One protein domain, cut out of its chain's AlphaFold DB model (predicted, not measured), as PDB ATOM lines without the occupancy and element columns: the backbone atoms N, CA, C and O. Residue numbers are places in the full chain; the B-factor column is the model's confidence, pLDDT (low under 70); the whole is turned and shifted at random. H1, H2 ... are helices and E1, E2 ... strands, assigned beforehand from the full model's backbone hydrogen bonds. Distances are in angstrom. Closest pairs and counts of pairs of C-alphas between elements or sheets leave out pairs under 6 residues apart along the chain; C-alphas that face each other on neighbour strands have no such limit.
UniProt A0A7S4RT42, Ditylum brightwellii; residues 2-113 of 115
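Overview. This is residues 2 to 113 of the 115 residues of a protein of Ditylum brightwellii (UniProt A0A7S4RT42). One long helix, H1, makes most of the length of the domain, and the rest of the printed part packs along one side of it as a small body: H2 and H4 run back along the far part of H1, H3 packs on H4, and a tiny two-stranded sheet, E1 and E2, lies near the middle of the domain. The first turns of H1, residues 2 to 7, stick out free, and the short H5 packs on H1 with the end of the printed part beyond it. The printed part has 112 residues with five named helices and two named strands, in the order H1, H2, E1, H3, H4, E2, H5; the sheet is antiparallel and the class is mostly helix. The whole is only just compact, close to loose, with a radius of gyration of the C-alphas of 15.8 A, and is elongated, spanning 54 by 27 by 19 A.

Along the chain. H1 holds residues 2 to 34 and is 48.2 A long, from C-alpha 2 at (53.074, 49.409, 156.807) to C-alpha 34 at (17.599, 31.420, 184.077). H2 follows at residues 44 to 55, 16.4 A, then E1 at 60 to 62, 6.7 A, and H3 at 64 to 72, 12.1 A. H4 holds residues 78 to 89, 17.1 A, E2 residues 100 to 102, 6.3 A, and H5 residues 104 to 107, 5.5 A, ending at C-alpha 107 at (34.551, 50.859, 169.985).

Arrangement. H1 is the hub, touching three other helices. H1, with residues 23 to 34 alone, touches H2 at a shallow tilt of 21 degrees, opposite ways, a helical hairpin; the closest C-alphas are those of Ala 30 and Leu 50, 6.1 A apart. With residues 20 to 31 alone it touches H4 at a shallow tilt of 10 degrees, opposite ways, closest at the C-alphas of Ile 31 and Leu 78, 7.1 A. With residues 12 to 19 alone it touches H5, closest at the C-alphas of Glu 16 and Ala 104, 5.9 A. H3 and H4 form a second helical hairpin and touch at a tilt of 37 degrees, only just steep, closest at the C-alphas of Lys 70 and Ile 84, 7.0 A. H2 and H3 are close but not clearly touching; H2 and H4 are apart, and so are H1 and H3. E1 and E2 are antiparallel at 163 degrees, with N 61 and O 101 within hydrogen-bond range at 2.9 A and N 101 and O 61 at 3.0 A. Every O i to N i+4 pair is within hydrogen-bond range in H1, H2 and H3, and 5 of 8 in H4; H5 is too short for such a pair.

Size, cuts and confidence. The two farthest C-alphas, those of Val 2 and Asp 37, are 55.5 A apart. The printed part has no cut and no long link. The mean pLDDT of the printed part is 76.3, with residues 30 to 41, 89, 91 and 108 to 113 under 70.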
ATOM      1  N   VAL A   2      53.407  50.858 156.844       73.94
ATOM      2  CA  VAL A   2      53.074  49.409 156.807       73.94
ATOM      3  C   VAL A   2      52.987  48.766 158.205       73.94
ATOM      4  O   VAL A   2      51.966  48.173 158.521       73.94
ATOM      5  N   LYS A   3      53.974  48.991 159.090       74.44
ATOM      6  CA  LYS A   3      53.939  48.479 160.478       74.44
ATOM      7  C   LYS A   3      52.757  48.984 161.313       74.44
ATOM      8  O   LYS A   3      52.187  48.221 162.074       74.44
ATOM      9  N   LEU A   4      52.382  50.254 161.152       73.69
ATOM     10  CA  LEU A   4      51.266  50.849 161.895       73.69
ATOM     11  C   LEU A   4      49.930  50.229 161.462       73.69
ATOM     12  O   LEU A   4      49.080  49.959 162.297       73.69
ATOM     13  N   VAL A   5      49.773  49.961 160.163       77.56
ATOM     14  CA  VAL A   5      48.594  49.270 159.620       77.56
ATOM     15  C   VAL A   5      48.531  47.819 160.112       77.56
ATOM     16  O   VAL A   5      47.453  47.323 160.426       77.56
ATOM     17  N   GLU A   6      49.669  47.128 160.205       77.25
ATOM     18  CA  GLU A   6      49.732  45.760 160.744       77.25
ATOM     19  C   GLU A   6      49.408  45.701 162.242       77.25
ATOM     20  O   GLU A   6      48.626  44.850 162.664       77.25
ATOM     21  N   GLU A   7      49.956  46.622 163.038       77.12
ATOM     22  CA  GLU A   7      49.630  46.759 164.461       77.12
ATOM     23  C   GLU A   7      48.149  47.096 164.663       77.12
ATOM     24  O   GLU A   7      47.497  46.493 165.513       77.12
ATOM     25  N   PHE A   8      47.586  47.972 163.829       76.69
ATOM     26  CA  PHE A   8      46.168  48.323 163.879       76.69
ATOM     27  C   PHE A   8      45.259  47.123 163.589       76.69
ATOM     28  O   PHE A   8      44.347  46.839 164.361       76.69
ATOM     29  N   LYS A   9      45.557  46.347 162.538       78.38
ATOM     30  CA  LYS A   9      44.826  45.105 162.231       78.38
ATOM     31  C   LYS A   9      44.910  44.083 163.359       78.38
ATOM     32  O   LYS A   9      43.964  43.336 163.582       78.38
ATOM     33  N   LYS A  10      46.049  44.015 164.054       81.50
ATOM     34  CA  LYS A  10      46.213  43.121 165.202       81.50
ATOM     35  C   LYS A  10      45.314  43.550 166.364       81.50
ATOM     36  O   LYS A  10      44.600  42.711 166.898       81.50
ATOM     37  N   VAL A  11      45.305  44.841 166.697       81.56
ATOM     38  CA  VAL A  11      44.433  45.398 167.742       81.56
ATOM     39  C   VAL A  11      42.958  45.190 167.396       81.56
ATOM     40  O   VAL A  11      42.185  44.790 168.258       81.56
ATOM     41  N   GLN A  12      42.570  45.384 166.133       76.44
ATOM     42  CA  GLN A  12      41.199  45.144 165.681       76.44
ATOM     43  C   GLN A  12      40.757  43.695 165.934       76.44
ATOM     44  O   GLN A  12      39.706  43.478 166.526       76.44
ATOM     45  N   LYS A  13      41.597  42.714 165.584       81.38
ATOM     46  CA  LYS A  13      41.315  41.295 165.855       81.38
ATOM     47  C   LYS A  13      41.220  40.974 167.344       81.38
ATOM     48  O   LYS A  13      40.421  40.134 167.742       81.38
ATOM     49  N   GLU A  14      42.051  41.607 168.169       84.31
ATOM     50  CA  GLU A  14      41.995  41.434 169.625       84.31
ATOM     51  C   GLU A  14      40.691  42.004 170.208       84.31
ATOM     52  O   GLU A  14      40.106  41.395 171.102       84.31
ATOM     53  N   ILE A  15      40.198  43.126 169.669       81.31
ATOM     54  CA  ILE A  15      38.904  43.709 170.048       81.31
ATOM     55  C   ILE A  15      37.750  42.797 169.616       81.31
ATOM     56  O   ILE A  15      36.881  42.514 170.435       81.31
ATOM     57  N   GLU A  16      37.755  42.303 168.377       80.19
ATOM     58  CA  GLU A  16      36.741  41.363 167.868       80.19
ATOM     59  C   GLU A  16      36.647  40.116 168.759       80.19
ATOM     60  O   GLU A  16      35.575  39.814 169.282       80.19
ATOM     61  N   ALA A  17      37.781  39.472 169.051       82.81
ATOM     62  CA  ALA A  17      37.827  38.312 169.942       82.81
ATOM     63  C   ALA A  17      37.332  38.632 171.366       82.81
ATOM     64  O   ALA A  17      36.715  37.791 172.021       82.81
ATOM     65  N   SER A  18      37.587  39.847 171.864       82.44
ATOM     66  CA  SER A  18      37.082  40.284 173.169       82.44
ATOM     67  C   SER A  18      35.563  40.470 173.170       82.44
ATOM     68  O   SER A  18      34.922  40.129 174.163       82.44
ATOM     69  N   ILE A  19      34.986  41.000 172.086       79.25
ATOM     70  CA  ILE A  19      33.530  41.140 171.924       79.25
ATOM     71  C   ILE A  19      32.885  39.754 171.856       79.25
ATOM     72  O   ILE A  19      31.911  39.502 172.561       79.25
ATOM     73  N   GLU A  20      33.455  38.832 171.076       80.44
ATOM     74  CA  GLU A  20      32.971  37.451 170.984       80.44
ATOM     75  C   GLU A  20      32.947  36.768 172.355       80.44
ATOM     76  O   GLU A  20      31.930  36.199 172.759       80.44
ATOM     77  N   ALA A  21      34.048  36.870 173.108       82.50
ATOM     78  CA  ALA A  21      34.147  36.300 174.447       82.50
ATOM     79  C   ALA A  21      33.112  36.900 175.411       82.50
ATOM     80  O   ALA A  21      32.507  36.163 176.192       82.50
ATOM     81  N   GLN A  22      32.881  38.214 175.336       80.88
ATOM     82  CA  GLN A  22      31.886  38.901 176.159       80.88
ATOM     83  C   GLN A  22      30.465  38.426 175.833       80.88
ATOM     84  O   GLN A  22      29.719  38.079 176.747       80.88
ATOM     85  N   ILE A  23      30.118  38.328 174.545       76.50
ATOM     86  CA  ILE A  23      28.819  37.818 174.090       76.50
ATOM     87  C   ILE A  23      28.606  36.399 174.631       76.50
ATOM     88  O   ILE A  23      27.605  36.140 175.301       76.50
ATOM     89  N   VAL A  24      29.574  35.498 174.428       79.25
ATOM     90  CA  VAL A  24      29.518  34.119 174.942       79.25
ATOM     91  C   VAL A  24      29.349  34.094 176.463       79.25
ATOM     92  O   VAL A  24      28.518  33.346 176.979       79.25
ATOM     93  N   GLN A  25      30.093  34.921 177.198       80.31
ATOM     94  CA  GLN A  25      29.991  34.990 178.653       80.31
ATOM     95  C   GLN A  25      28.616  35.486 179.118       80.31
ATOM     96  O   GLN A  25      28.068  34.953 180.086       80.31
ATOM     97  N   ASP A  26      28.044  36.486 178.453       74.81
ATOM     98  CA  ASP A  26      26.731  37.029 178.797       74.81
ATOM     99  C   ASP A  26      25.603  36.050 178.487       74.81
ATOM    100  O   ASP A  26      24.655  35.943 179.265       74.81
ATOM    101  N   LEU A  27      25.748  35.271 177.417       72.31
ATOM    102  CA  LEU A  27      24.863  34.156 177.096       72.31
ATOM    103  C   LEU A  27      24.930  33.065 178.164       72.31
ATOM    104  O   LEU A  27      23.896  32.699 178.718       72.31
ATOM    105  N   ILE A  28      26.136  32.608 178.517       74.31
ATOM    106  CA  ILE A  28      26.333  31.637 179.604       74.31
ATOM    107  C   ILE A  28      25.734  32.178 180.903       74.31
ATOM    108  O   ILE A  28      25.034  31.458 181.607       74.31
ATOM    109  N   THR A  29      25.956  33.453 181.217       74.75
ATOM    110  CA  THR A  29      25.408  34.083 182.422       74.75
ATOM    111  C   THR A  29      23.886  34.103 182.386       74.75
ATOM    112  O   THR A  29      23.263  33.729 183.375       74.75
ATOM    113  N   ALA A  30      23.273  34.500 181.268       68.94
ATOM    114  CA  ALA A  30      21.821  34.512 181.116       68.94
ATOM    115  C   ALA A  30      21.230  33.115 181.328       68.94
ATOM    116  O   ALA A  30      20.310  32.972 182.123       68.94
ATOM    117  N   ILE A  31      21.835  32.093 180.719       65.69
ATOM    118  CA  ILE A  31      21.471  30.683 180.910       65.69
ATOM    119  C   ILE A  31      21.593  30.276 182.383       65.69
ATOM    120  O   ILE A  31      20.658  29.742 182.964       65.69
ATOM    121  N   THR A  32      22.737  30.551 183.012       66.81
ATOM    122  CA  THR A  32      23.001  30.127 184.400       66.81
ATOM    123  C   THR A  32      22.110  30.870 185.404       66.81
ATOM    124  O   THR A  32      21.918  30.417 186.526       66.81
ATOM    125  N   THR A  33      21.590  32.044 185.032       64.88
ATOM    126  CA  THR A  33      20.686  32.840 185.878       64.88
ATOM    127  C   THR A  33      19.215  32.469 185.661       64.88
ATOM    128  O   THR A  33      18.404  32.665 186.571       64.88
ATOM    129  N   ALA A  34      18.891  31.973 184.462       59.34
ATOM    130  CA  ALA A  34      17.599  31.420 184.077       59.34
ATOM    131  C   ALA A  34      17.326  30.081 184.782       59.34
ATOM    132  O   ALA A  34      16.281  29.906 185.399       59.34
ATOM    133  N   ASP A  35      18.335  29.204 184.817       60.66
ATOM    134  CA  ASP A  35      18.301  27.880 185.452       60.66
ATOM    135  C   ASP A  35      18.191  27.958 186.994       60.66
ATOM    136  O   ASP A  35      19.158  27.784 187.739       60.66
ATOM    137  N   LYS A  36      17.001  28.293 187.505       56.75
ATOM    138  CA  LYS A  36      16.701  28.361 188.951       56.75
ATOM    139  C   LYS A  36      16.175  27.047 189.516       56.75
ATOM    140  O   LYS A  36      16.216  26.855 190.733       56.75
ATOM    141  N   ASP A  37      15.664  26.179 188.659       58.25
ATOM    142  CA  ASP A  37      15.061  24.882 188.958       58.25
ATOM    143  C   ASP A  37      15.886  23.691 188.447       58.25
ATOM    144  O   ASP A  37      15.602  22.558 188.846       58.25
ATOM    145  N   GLY A  38      16.972  23.931 187.701       59.81
ATOM    146  CA  GLY A  38      17.918  22.896 187.278       59.81
ATOM    147  C   GLY A  38      17.441  22.097 186.066       59.81
ATOM    148  O   GLY A  38      17.961  20.998 185.836       59.81
ATOM    149  N   ASP A  39      16.417  22.578 185.353       59.97
ATOM    150  CA  ASP A  39      15.855  21.910 184.179       59.97
ATOM    151  C   ASP A  39      16.486  22.371 182.856       59.97
ATOM    152  O   ASP A  39      16.311  21.696 181.839       59.97
ATOM    153  N   PHE A  40      17.307  23.432 182.884       64.12
ATOM    154  CA  PHE A  40      17.925  24.049 181.708       64.12
ATOM    155  C   PHE A  40      16.926  24.446 180.596       64.12
ATOM    156  O   PHE A  40      17.353  24.622 179.444       64.12
ATOM    157  N   ASP A  41      15.636  24.601 180.914       66.06
ATOM    158  CA  ASP A  41      14.630  25.151 180.007       66.06
ATOM    159  C   ASP A  41      14.672  26.675 180.097       66.06
ATOM    160  O   ASP A  41      14.533  27.269 181.162       66.06
ATOM    161  N   VAL A  42      14.869  27.333 178.953       70.25
ATOM    162  CA  VAL A  42      14.895  28.798 178.915       70.25
ATOM    163  C   VAL A  42      13.528  29.305 178.490       70.25
ATOM    164  O   VAL A  42      13.028  28.992 177.403       70.25
ATOM    165  N   ASP A  43      12.896  30.101 179.344       73.44
ATOM    166  CA  ASP A  43      11.575  30.639 179.064       73.44
ATOM    167  C   ASP A  43      11.632  31.861 178.120       73.44
ATOM    168  O   ASP A  43      12.668  32.482 177.854       73.44
ATOM    169  N   ASP A  44      10.477  32.240 177.566       76.94
ATOM    170  CA  ASP A  44      10.417  33.363 176.623       76.94
ATOM    171  C   ASP A  44      10.737  34.724 177.287       76.94
ATOM    172  O   ASP A  44      11.089  35.681 176.586       76.94
ATOM    173  N   LYS A  45      10.627  34.845 178.622       77.19
ATOM    174  CA  LYS A  45      10.989  36.064 179.366       77.19
ATOM    175  C   LYS A  45      12.499  36.167 179.547       77.19
ATOM    176  O   LYS A  45      13.034  37.267 179.431       77.19
ATOM    177  N   GLU A  46      13.178  35.060 179.799       74.44
ATOM    178  CA  GLU A  46      14.630  34.975 179.950       74.44
ATOM    179  C   GLU A  46      15.331  35.286 178.634       74.44
ATOM    180  O   GLU A  46      16.244  36.111 178.593       74.44
ATOM    181  N   ILE A  47      14.809  34.760 177.526       79.19
ATOM    182  CA  ILE A  47      15.269  35.144 176.189       79.19
ATOM    183  C   ILE A  47      15.032  36.627 175.910       79.19
ATOM    184  O   ILE A  47      15.890  37.287 175.327       79.19
ATOM    185  N   ALA A  48      13.896  37.189 176.327       82.19
ATOM    186  CA  ALA A  48      13.661  38.622 176.165       82.19
ATOM    187  C   ALA A  48      14.660  39.472 176.973       82.19
ATOM    188  O   ALA A  48      15.111  40.503 176.476       82.19
ATOM    189  N   GLN A  49      15.036  39.039 178.179       79.19
ATOM    190  CA  GLN A  49      16.062  39.705 178.990       79.19
ATOM    191  C   GLN A  49      17.456  39.588 178.371       79.19
ATOM    192  O   GLN A  49      18.199  40.568 178.353       79.19
ATOM    193  N   LEU A  50      17.795  38.419 177.827       78.50
ATOM    194  CA  LEU A  50      19.042  38.197 177.102       78.50
ATOM    195  C   LEU A  50      19.140  39.101 175.868       78.50
ATOM    196  O   LEU A  50      20.147  39.780 175.698       78.50
ATOM    197  N   ILE A  51      18.090  39.157 175.045       84.06
ATOM    198  CA  ILE A  51      18.033  40.030 173.864       84.06
ATOM    199  C   ILE A  51      18.232  41.490 174.270       84.06
ATOM    200  O   ILE A  51      19.055  42.168 173.670       84.06
ATOM    201  N   LEU A  52      17.540  41.957 175.315       83.69
ATOM    202  CA  LEU A  52      17.701  43.327 175.806       83.69
ATOM    203  C   LEU A  52      19.141  43.602 176.261       83.69
ATOM    204  O   LEU A  52      19.684  44.661 175.973       83.69
ATOM    205  N   ARG A  53      19.776  42.652 176.955       79.06
ATOM    206  CA  ARG A  53      21.173  42.783 177.388       79.06
ATOM    207  C   ARG A  53      22.123  42.858 176.192       79.06
ATOM    208  O   ARG A  53      22.982  43.733 176.172       79.06
ATOM    209  N   LEU A  54      21.949  41.978 175.207       79.31
ATOM    210  CA  LEU A  54      22.735  41.956 173.972       79.31
ATOM    211  C   LEU A  54      22.566  43.250 173.162       79.31
ATOM    212  O   LEU A  54      23.555  43.786 172.678       79.31
ATOM    213  N   ASP A  55      21.350  43.789 173.075       82.75
ATOM    214  CA  ASP A  55      21.051  45.039 172.358       82.75
ATOM    215  C   ASP A  55      21.696  46.278 173.012       82.75
ATOM    216  O   ASP A  55      21.996  47.267 172.350       82.75
ATOM    217  N   THR A  56      21.969  46.222 174.320       81.25
ATOM    218  CA  THR A  56      22.664  47.306 175.037       81.25
ATOM    219  C   THR A  56      24.192  47.265 174.926       81.25
ATOM    220  O   THR A  56      24.851  48.164 175.452       81.25
ATOM    221  N   MET A  57      24.778  46.248 174.285       77.19
ATOM    222  CA  MET A  57      26.234  46.141 174.155       77.19
ATOM    223  C   MET A  57      26.769  47.042 173.043       77.19
ATOM    224  O   MET A  57      26.336  46.975 171.896       77.19
ATOM    225  N   GLU A  58      27.771  47.857 173.369       77.31
ATOM    226  CA  GLU A  58      28.493  48.631 172.361       77.31
ATOM    227  C   GLU A  58      29.426  47.736 171.533       77.31
ATOM    228  O   GLU A  58      30.002  46.770 172.031       77.31
ATOM    229  N   GLY A  59      29.624  48.093 170.261       75.69
ATOM    230  CA  GLY A  59      30.489  47.335 169.351       75.69
ATOM    231  C   GLY A  59      29.816  46.128 168.702       75.69
ATOM    232  O   GLY A  59      30.489  45.314 168.074       75.69
ATOM    233  N   PHE A  60      28.496  46.017 168.837       78.31
ATOM    234  CA  PHE A  60      27.728  44.863 168.406       78.31
ATOM    235  C   PHE A  60      26.312  45.271 167.964       78.31
ATOM    236  O   PHE A  60      25.722  46.189 168.524       78.31
ATOM    237  N   GLU A  61      25.779  44.597 166.946       84.56
ATOM    238  CA  GLU A  61      24.399  44.736 166.478       84.56
ATOM    239  C   GLU A  61      23.731  43.356 166.408       84.56
ATOM    240  O   GLU A  61      24.175  42.460 165.678       84.56
ATOM    241  N   LEU A  62      22.626  43.197 167.140       85.75
ATOM    242  CA  LEU A  62      21.819  41.981 167.137       85.75
ATOM    243  C   LEU A  62      20.724  42.061 166.074       85.75
ATOM    244  O   LEU A  62      19.868  42.945 166.107       85.75
ATOM    245  N   ASN A  63      20.651  41.064 165.193       87.88
ATOM    246  CA  ASN A  63      19.442  40.855 164.405       87.88
ATOM    247  C   ASN A  63      18.394  40.126 165.260       87.88
ATOM    248  O   ASN A  63      18.249  38.903 165.199       87.88
ATOM    249  N   GLU A  64      17.651  40.887 166.067       87.94
ATOM    250  CA  GLU A  64      16.658  40.345 167.003       87.94
ATOM    251  C   GLU A  64      15.620  39.462 166.299       87.94
ATOM    252  O   GLU A  64      15.197  38.432 166.831       87.94
ATOM    253  N   LYS A  65      15.218  39.835 165.079       88.44
ATOM    254  CA  LYS A  65      14.247  39.065 164.302       88.44
ATOM    255  C   LYS A  65      14.786  37.671 163.984       88.44
ATOM    256  O   LYS A  65      14.106  36.693 164.290       88.44
ATOM    257  N   LEU A  66      15.996  37.575 163.427       86.94
ATOM    258  CA  LEU A  66      16.623  36.284 163.125       86.94
ATOM    259  C   LEU A  66      16.902  35.479 164.396       86.94
ATOM    260  O   LEU A  66      16.642  34.277 164.415       86.94
ATOM    261  N   PHE A  67      17.351  36.139 165.468       86.88
ATOM    262  CA  PHE A  67      17.555  35.493 166.764       86.88
ATOM    263  C   PHE A  67      16.263  34.827 167.252       86.88
ATOM    264  O   PHE A  67      16.238  33.629 167.536       86.88
ATOM    265  N   ARG A  68      15.152  35.576 167.289       86.69
ATOM    266  CA  ARG A  68      13.844  35.058 167.719       86.69
ATOM    267  C   ARG A  68      13.299  33.989 166.778       86.69
ATOM    268  O   ARG A  68      12.625  33.069 167.236       86.69
ATOM    269  N   GLU A  69      13.541  34.105 165.476       87.88
ATOM    270  CA  GLU A  69      13.135  33.096 164.497       87.88
ATOM    271  C   GLU A  69      13.908  31.785 164.662       87.88
ATOM    272  O   GLU A  69      13.280  30.728 164.597       87.88
ATOM    273  N   LYS A  70      15.227  31.828 164.913       84.25
ATOM    274  CA  LYS A  70      16.002  30.621 165.239       84.25
ATOM    275  C   LYS A  70      15.577  30.047 166.588       84.25
ATOM    276  O   LYS A  70      15.294  28.859 166.651       84.25
ATOM    277  N   TRP A  71      15.398  30.886 167.609       83.75
ATOM    278  CA  TRP A  71      14.914  30.462 168.926       83.75
ATOM    279  C   TRP A  71      13.571  29.724 168.868       83.75
ATOM    280  O   TRP A  71      13.396  28.673 169.465       83.75
ATOM    281  N   LYS A  72      12.600  30.222 168.099       84.38
ATOM    282  CA  LYS A  72      11.288  29.558 167.973       84.38
ATOM    283  C   LYS A  72      11.341  28.194 167.285       84.38
ATOM    284  O   LYS A  72      10.378  27.438 167.390       84.38
ATOM    285  N   LYS A  73      12.397  27.926 166.517       84.06
ATOM    286  CA  LYS A  73      12.592  26.663 165.795       84.06
ATOM    287  C   LYS A  73      13.350  25.633 166.623       84.06
ATOM    288  O   LYS A  73      13.489  24.502 166.166       84.06
ATOM    289  N   THR A  74      13.847  26.019 167.792       80.62
ATOM    290  CA  THR A  74      14.604  25.132 168.656       80.62
ATOM    291  C   THR A  74      13.706  24.424 169.665       80.62
ATOM    292  O   THR A  74      12.533  24.763 169.835       80.62
ATOM    293  N   ASP A  75      14.264  23.435 170.354       79.94
ATOM    294  CA  ASP A  75      13.617  22.739 171.471       79.94
ATOM    295  C   ASP A  75      13.618  23.548 172.780       79.94
ATOM    296  O   ASP A  75      13.267  23.013 173.823       79.94
ATOM    297  N   LYS A  76      14.002  24.831 172.719       74.56
ATOM    298  CA  LYS A  76      14.170  25.740 173.859       74.56
ATOM    299  C   LYS A  76      15.167  25.280 174.933       74.56
ATOM    300  O   LYS A  76      15.204  25.848 176.021       74.56
ATOM    301  N   SER A  77      16.037  24.331 174.595       73.25
ATOM    302  CA  SER A  77      17.104  23.894 175.487       73.25
ATOM    303  C   SER A  77      18.323  24.818 175.450       73.25
ATOM    304  O   SER A  77      18.563  25.576 174.502       73.25
ATOM    305  N   LEU A  78      19.179  24.672 176.458       71.50
ATOM    306  CA  LEU A  78      20.529  25.229 176.471       71.50
ATOM    307  C   LEU A  78      21.331  24.900 175.198       71.50
ATOM    308  O   LEU A  78      21.967  25.781 174.615       71.50
ATOM    309  N   SER A  79      21.292  23.646 174.740       74.81
ATOM    310  CA  SER A  79      22.034  23.206 173.548       74.81
ATOM    311  C   SER A  79      21.667  24.044 172.328       74.81
ATOM    312  O   SER A  79      22.532  24.486 171.577       74.81
ATOM    313  N   SER A  80      20.385  24.361 172.205       76.88
ATOM    314  CA  SER A  80      19.847  25.187 171.138       76.88
ATOM    315  C   SER A  80      20.295  26.647 171.191       76.88
ATOM    316  O   SER A  80      20.492  27.272 170.149       76.88
ATOM    317  N   ILE A  81      20.509  27.209 172.384       76.25
ATOM    318  CA  ILE A  81      21.131  28.535 172.509       76.25
ATOM    319  C   ILE A  81      22.575  28.466 172.029       76.25
ATOM    320  O   ILE A  81      22.992  29.316 171.248       76.25
ATOM    321  N   LEU A  82      23.329  27.443 172.431       74.81
ATOM    322  CA  LEU A  82      24.717  27.278 171.993       74.81
ATOM    323  C   LEU A  82      24.828  27.137 170.468       74.81
ATOM    324  O   LEU A  82      25.755  27.688 169.883       74.81
ATOM    325  N   GLU A  83      23.874  26.479 169.810       79.31
ATOM    326  CA  GLU A  83      23.796  26.420 168.343       79.31
ATOM    327  C   GLU A  83      23.539  27.792 167.708       79.31
ATOM    328  O   GLU A  83      24.152  28.135 166.696       79.31
ATOM    329  N   ILE A  84      22.672  28.615 168.309       80.00
ATOM    330  CA  ILE A  84      22.476  30.000 167.859       80.00
ATOM    331  C   ILE A  84      23.788  30.772 168.004       80.00
ATOM    332  O   ILE A  84      24.165  31.498 167.094       80.00
ATOM    333  N   VAL A  85      24.516  30.576 169.101       76.19
ATOM    334  CA  VAL A  85      25.785  31.262 169.384       76.19
ATOM    335  C   VAL A  85      26.920  30.785 168.487       76.19
ATOM    336  O   VAL A  85      27.780  31.584 168.145       76.19
ATOM    337  N   GLN A  86      26.918  29.537 168.016       75.12
ATOM    338  CA  GLN A  86      27.890  29.088 167.010       75.12
ATOM    339  C   GLN A  86      27.840  29.940 165.733       75.12
ATOM    340  O   GLN A  86      28.866  30.101 165.079       75.12
ATOM    341  N   ASN A  87      26.694  30.560 165.422       74.88
ATOM    342  CA  ASN A  87      26.572  31.535 164.336       74.88
ATOM    343  C   ASN A  87      27.510  32.743 164.505       74.88
ATOM    344  O   ASN A  87      27.988  33.262 163.509       74.88
ATOM    345  N   LEU A  88      27.801  33.159 165.745       70.75
ATOM    346  CA  LEU A  88      28.761  34.228 166.059       70.75
ATOM    347  C   LEU A  88      30.196  33.834 165.686       70.75
ATOM    348  O   LEU A  88      30.985  34.680 165.289       70.75
ATOM    349  N   MET A  89      30.536  32.554 165.847       67.44
ATOM    350  CA  MET A  89      31.900  32.040 165.681       67.44
ATOM    351  C   MET A  89      32.181  31.529 164.261       67.44
ATOM    352  O   MET A  89      33.328  31.220 163.931       67.44
ATOM    353  N   ASP A  90      31.148  31.394 163.426       76.12
ATOM    354  CA  ASP A  90      31.280  30.903 162.060       76.12
ATOM    355  C   ASP A  90      31.422  32.062 161.066       76.12
ATOM    356  O   ASP A  90      30.459  32.715 160.666       76.12
ATOM    357  N   ALA A  91      32.656  32.265 160.607       66.12
ATOM    358  CA  ALA A  91      33.005  33.280 159.618       66.12
ATOM    359  C   ALA A  91      32.394  33.045 158.218       66.12
ATOM    360  O   ALA A  91      32.590  33.876 157.331       66.12
ATOM    361  N   ASN A  92      31.697  31.924 157.985       72.56
ATOM    362  CA  ASN A  92      31.097  31.576 156.691       72.56
ATOM    363  C   ASN A  92      29.571  31.719 156.665       72.56
ATOM    364  O   ASN A  92      28.944  31.335 155.675       72.56
ATOM    365  N   VAL A  93      28.964  32.250 157.727       76.25
ATOM    366  CA  VAL A  93      27.523  32.507 157.759       76.25
ATOM    367  C   VAL A  93      27.179  33.557 156.694       76.25
ATOM    368  O   VAL A  93      27.775  34.638 156.694       76.25
ATOM    369  N   PRO A  94      26.228  33.277 155.778       78.81
ATOM    370  CA  PRO A  94      25.740  34.277 154.835       78.81
ATOM    371  C   PRO A  94      25.264  35.536 155.568       78.81
ATOM    372  O   PRO A  94      24.615  35.432 156.605       78.81
ATOM    373  N   GLU A  95      25.532  36.726 155.026       72.50
ATOM    374  CA  GLU A  95      25.174  38.006 155.672       72.50
ATOM    375  C   GLU A  95      23.679  38.082 156.041       72.50
ATOM    376  O   GLU A  95      23.306  38.567 157.106       72.50
ATOM    377  N   GLU A  96      22.823  37.515 155.194       77.19
ATOM    378  CA  GLU A  96      21.371  37.413 155.383       77.19
ATOM    379  C   GLU A  96      20.931  36.464 156.512       77.19
ATOM    380  O   GLU A  96      19.807  36.569 157.004       77.19
ATOM    381  N   GLU A  97      21.815  35.570 156.950       77.12
ATOM    382  CA  GLU A  97      21.610  34.649 158.070       77.12
ATOM    383  C   GLU A  97      22.410  35.045 159.317       77.12
ATOM    384  O   GLU A  97      22.359  34.337 160.331       77.12
ATOM    385  N   ASN A  98      23.142  36.162 159.253       82.31
ATOM    386  CA  ASN A  98      24.006  36.595 160.331       82.31
ATOM    387  C   ASN A  98      23.188  37.226 161.462       82.31
ATOM    388  O   ASN A  98      22.609  38.312 161.340       82.31
ATOM    389  N   ILE A  99      23.123  36.510 162.582       84.56
ATOM    390  CA  ILE A  99      22.418  36.953 163.783       84.56
ATOM    391  C   ILE A  99      23.234  38.014 164.513       84.56
ATOM    392  O   ILE A  99      22.658  38.930 165.106       84.56
ATOM    393  N   PHE A 100      24.558  37.892 164.454       83.62
ATOM    394  CA  PHE A 100      25.478  38.650 165.274       83.62
ATOM    395  C   PHE A 100      26.428  39.469 164.400       83.62
ATOM    396  O   PHE A 100      27.369  38.944 163.811       83.62
ATOM    397  N   ASN A 101      26.214  40.783 164.342       82.75
ATOM    398  CA  ASN A 101      27.066  41.671 163.559       82.75
ATOM    399  C   ASN A 101      28.039  42.396 164.490       82.75
ATOM    400  O   ASN A 101      27.658  43.313 165.218       82.75
ATOM    401  N   ILE A 102      29.305  41.978 164.481       79.31
ATOM    402  CA  ILE A 102      30.365  42.656 165.232       79.31
ATOM    403  C   ILE A 102      30.697  43.972 164.521       79.31
ATOM    404  O   ILE A 102      30.992  43.996 163.328       79.31
ATOM    405  N   ARG A 103      30.642  45.072 165.272       79.38
ATOM    406  CA  ARG A 103      30.966  46.436 164.833       79.38
ATOM    407  C   ARG A 103      32.128  46.971 165.664       79.38
ATOM    408  O   ARG A 103      31.996  47.984 166.356       79.38
ATOM    409  N   ALA A 104      33.261  46.268 165.654       71.50
ATOM    410  CA  ALA A 104      34.436  46.620 166.458       71.50
ATOM    411  C   ALA A 104      34.912  48.068 166.205       71.50
ATOM    412  O   ALA A 104      35.408  48.740 167.109       71.50
ATOM    413  N   GLU A 105      34.671  48.604 165.007       71.38
ATOM    414  CA  GLU A 105      34.911  49.997 164.632       71.38
ATOM    415  C   GLU A 105      34.151  51.017 165.499       71.38
ATOM    416  O   GLU A 105      34.617  52.144 165.687       71.38
ATOM    417  N   HIS A 106      33.007  50.644 166.079       72.81
ATOM    418  CA  HIS A 106      32.236  51.505 166.974       72.81
ATOM    419  C   HIS A 106      32.851  51.637 168.369       72.81
ATOM    420  O   HIS A 106      32.522  52.595 169.069       72.81
ATOM    421  N   LEU A 107      33.781  50.756 168.742       72.75
ATOM    422  CA  LEU A 107      34.551  50.859 169.985       72.75
ATOM    423  C   LEU A 107      35.832  51.682 169.816       72.75
ATOM    424  O   LEU A 107      36.465  52.071 170.795       72.75
ATOM    425  N   LEU A 108      36.209  51.991 168.573       69.44
ATOM    426  CA  LEU A 108      37.379  52.811 168.301       69.44
ATOM    427  C   LEU A 108      37.082  54.302 168.542       69.44
ATOM    428  O   LEU A 108      35.975  54.777 168.237       69.44
ATOM    429  N   PRO A 109      38.077  55.076 169.022       69.62
ATOM    430  CA  PRO A 109      38.031  56.534 169.020       69.62
ATOM    431  C   PRO A 109      37.670  57.068 167.632       69.62
ATOM    432  O   PRO A 109      38.101  56.523 166.614       69.62
ATOM    433  N   ARG A 110      36.881  58.148 167.575       66.31
ATOM    434  CA  ARG A 110      36.387  58.709 166.304       66.31
ATOM    435  C   ARG A 110      37.513  59.064 165.332       66.31
ATOM    436  O   ARG A 110      37.281  58.992 164.131       66.31
ATOM    437  N   GLU A 111      38.707  59.405 165.822       69.00
ATOM    438  CA  GLU A 111      39.849  59.736 164.959       69.00
ATOM    439  C   GLU A 111      40.416  58.528 164.197       69.00
ATOM    440  O   GLU A 111      41.152  58.710 163.230       69.00
ATOM    441  N   LEU A 112      40.079  57.304 164.615       63.22
ATOM    442  CA  LEU A 112      40.568  56.054 164.028       63.22
ATOM    443  C   LEU A 112      39.512  55.337 163.170       63.22
ATOM    444  O   LEU A 112      39.815  54.321 162.549       63.22
ATOM    445  N   ARG A 113      38.282  55.864 163.100       62.78
ATOM    446  CA  ARG A 113      37.209  55.327 162.250       62.78
ATOM    447  C   ARG A 113      37.400  55.829 160.813       62.78
ATOM    448  O   ARG A 113      36.915  56.904 160.474       62.78
TER     449      ARG A 113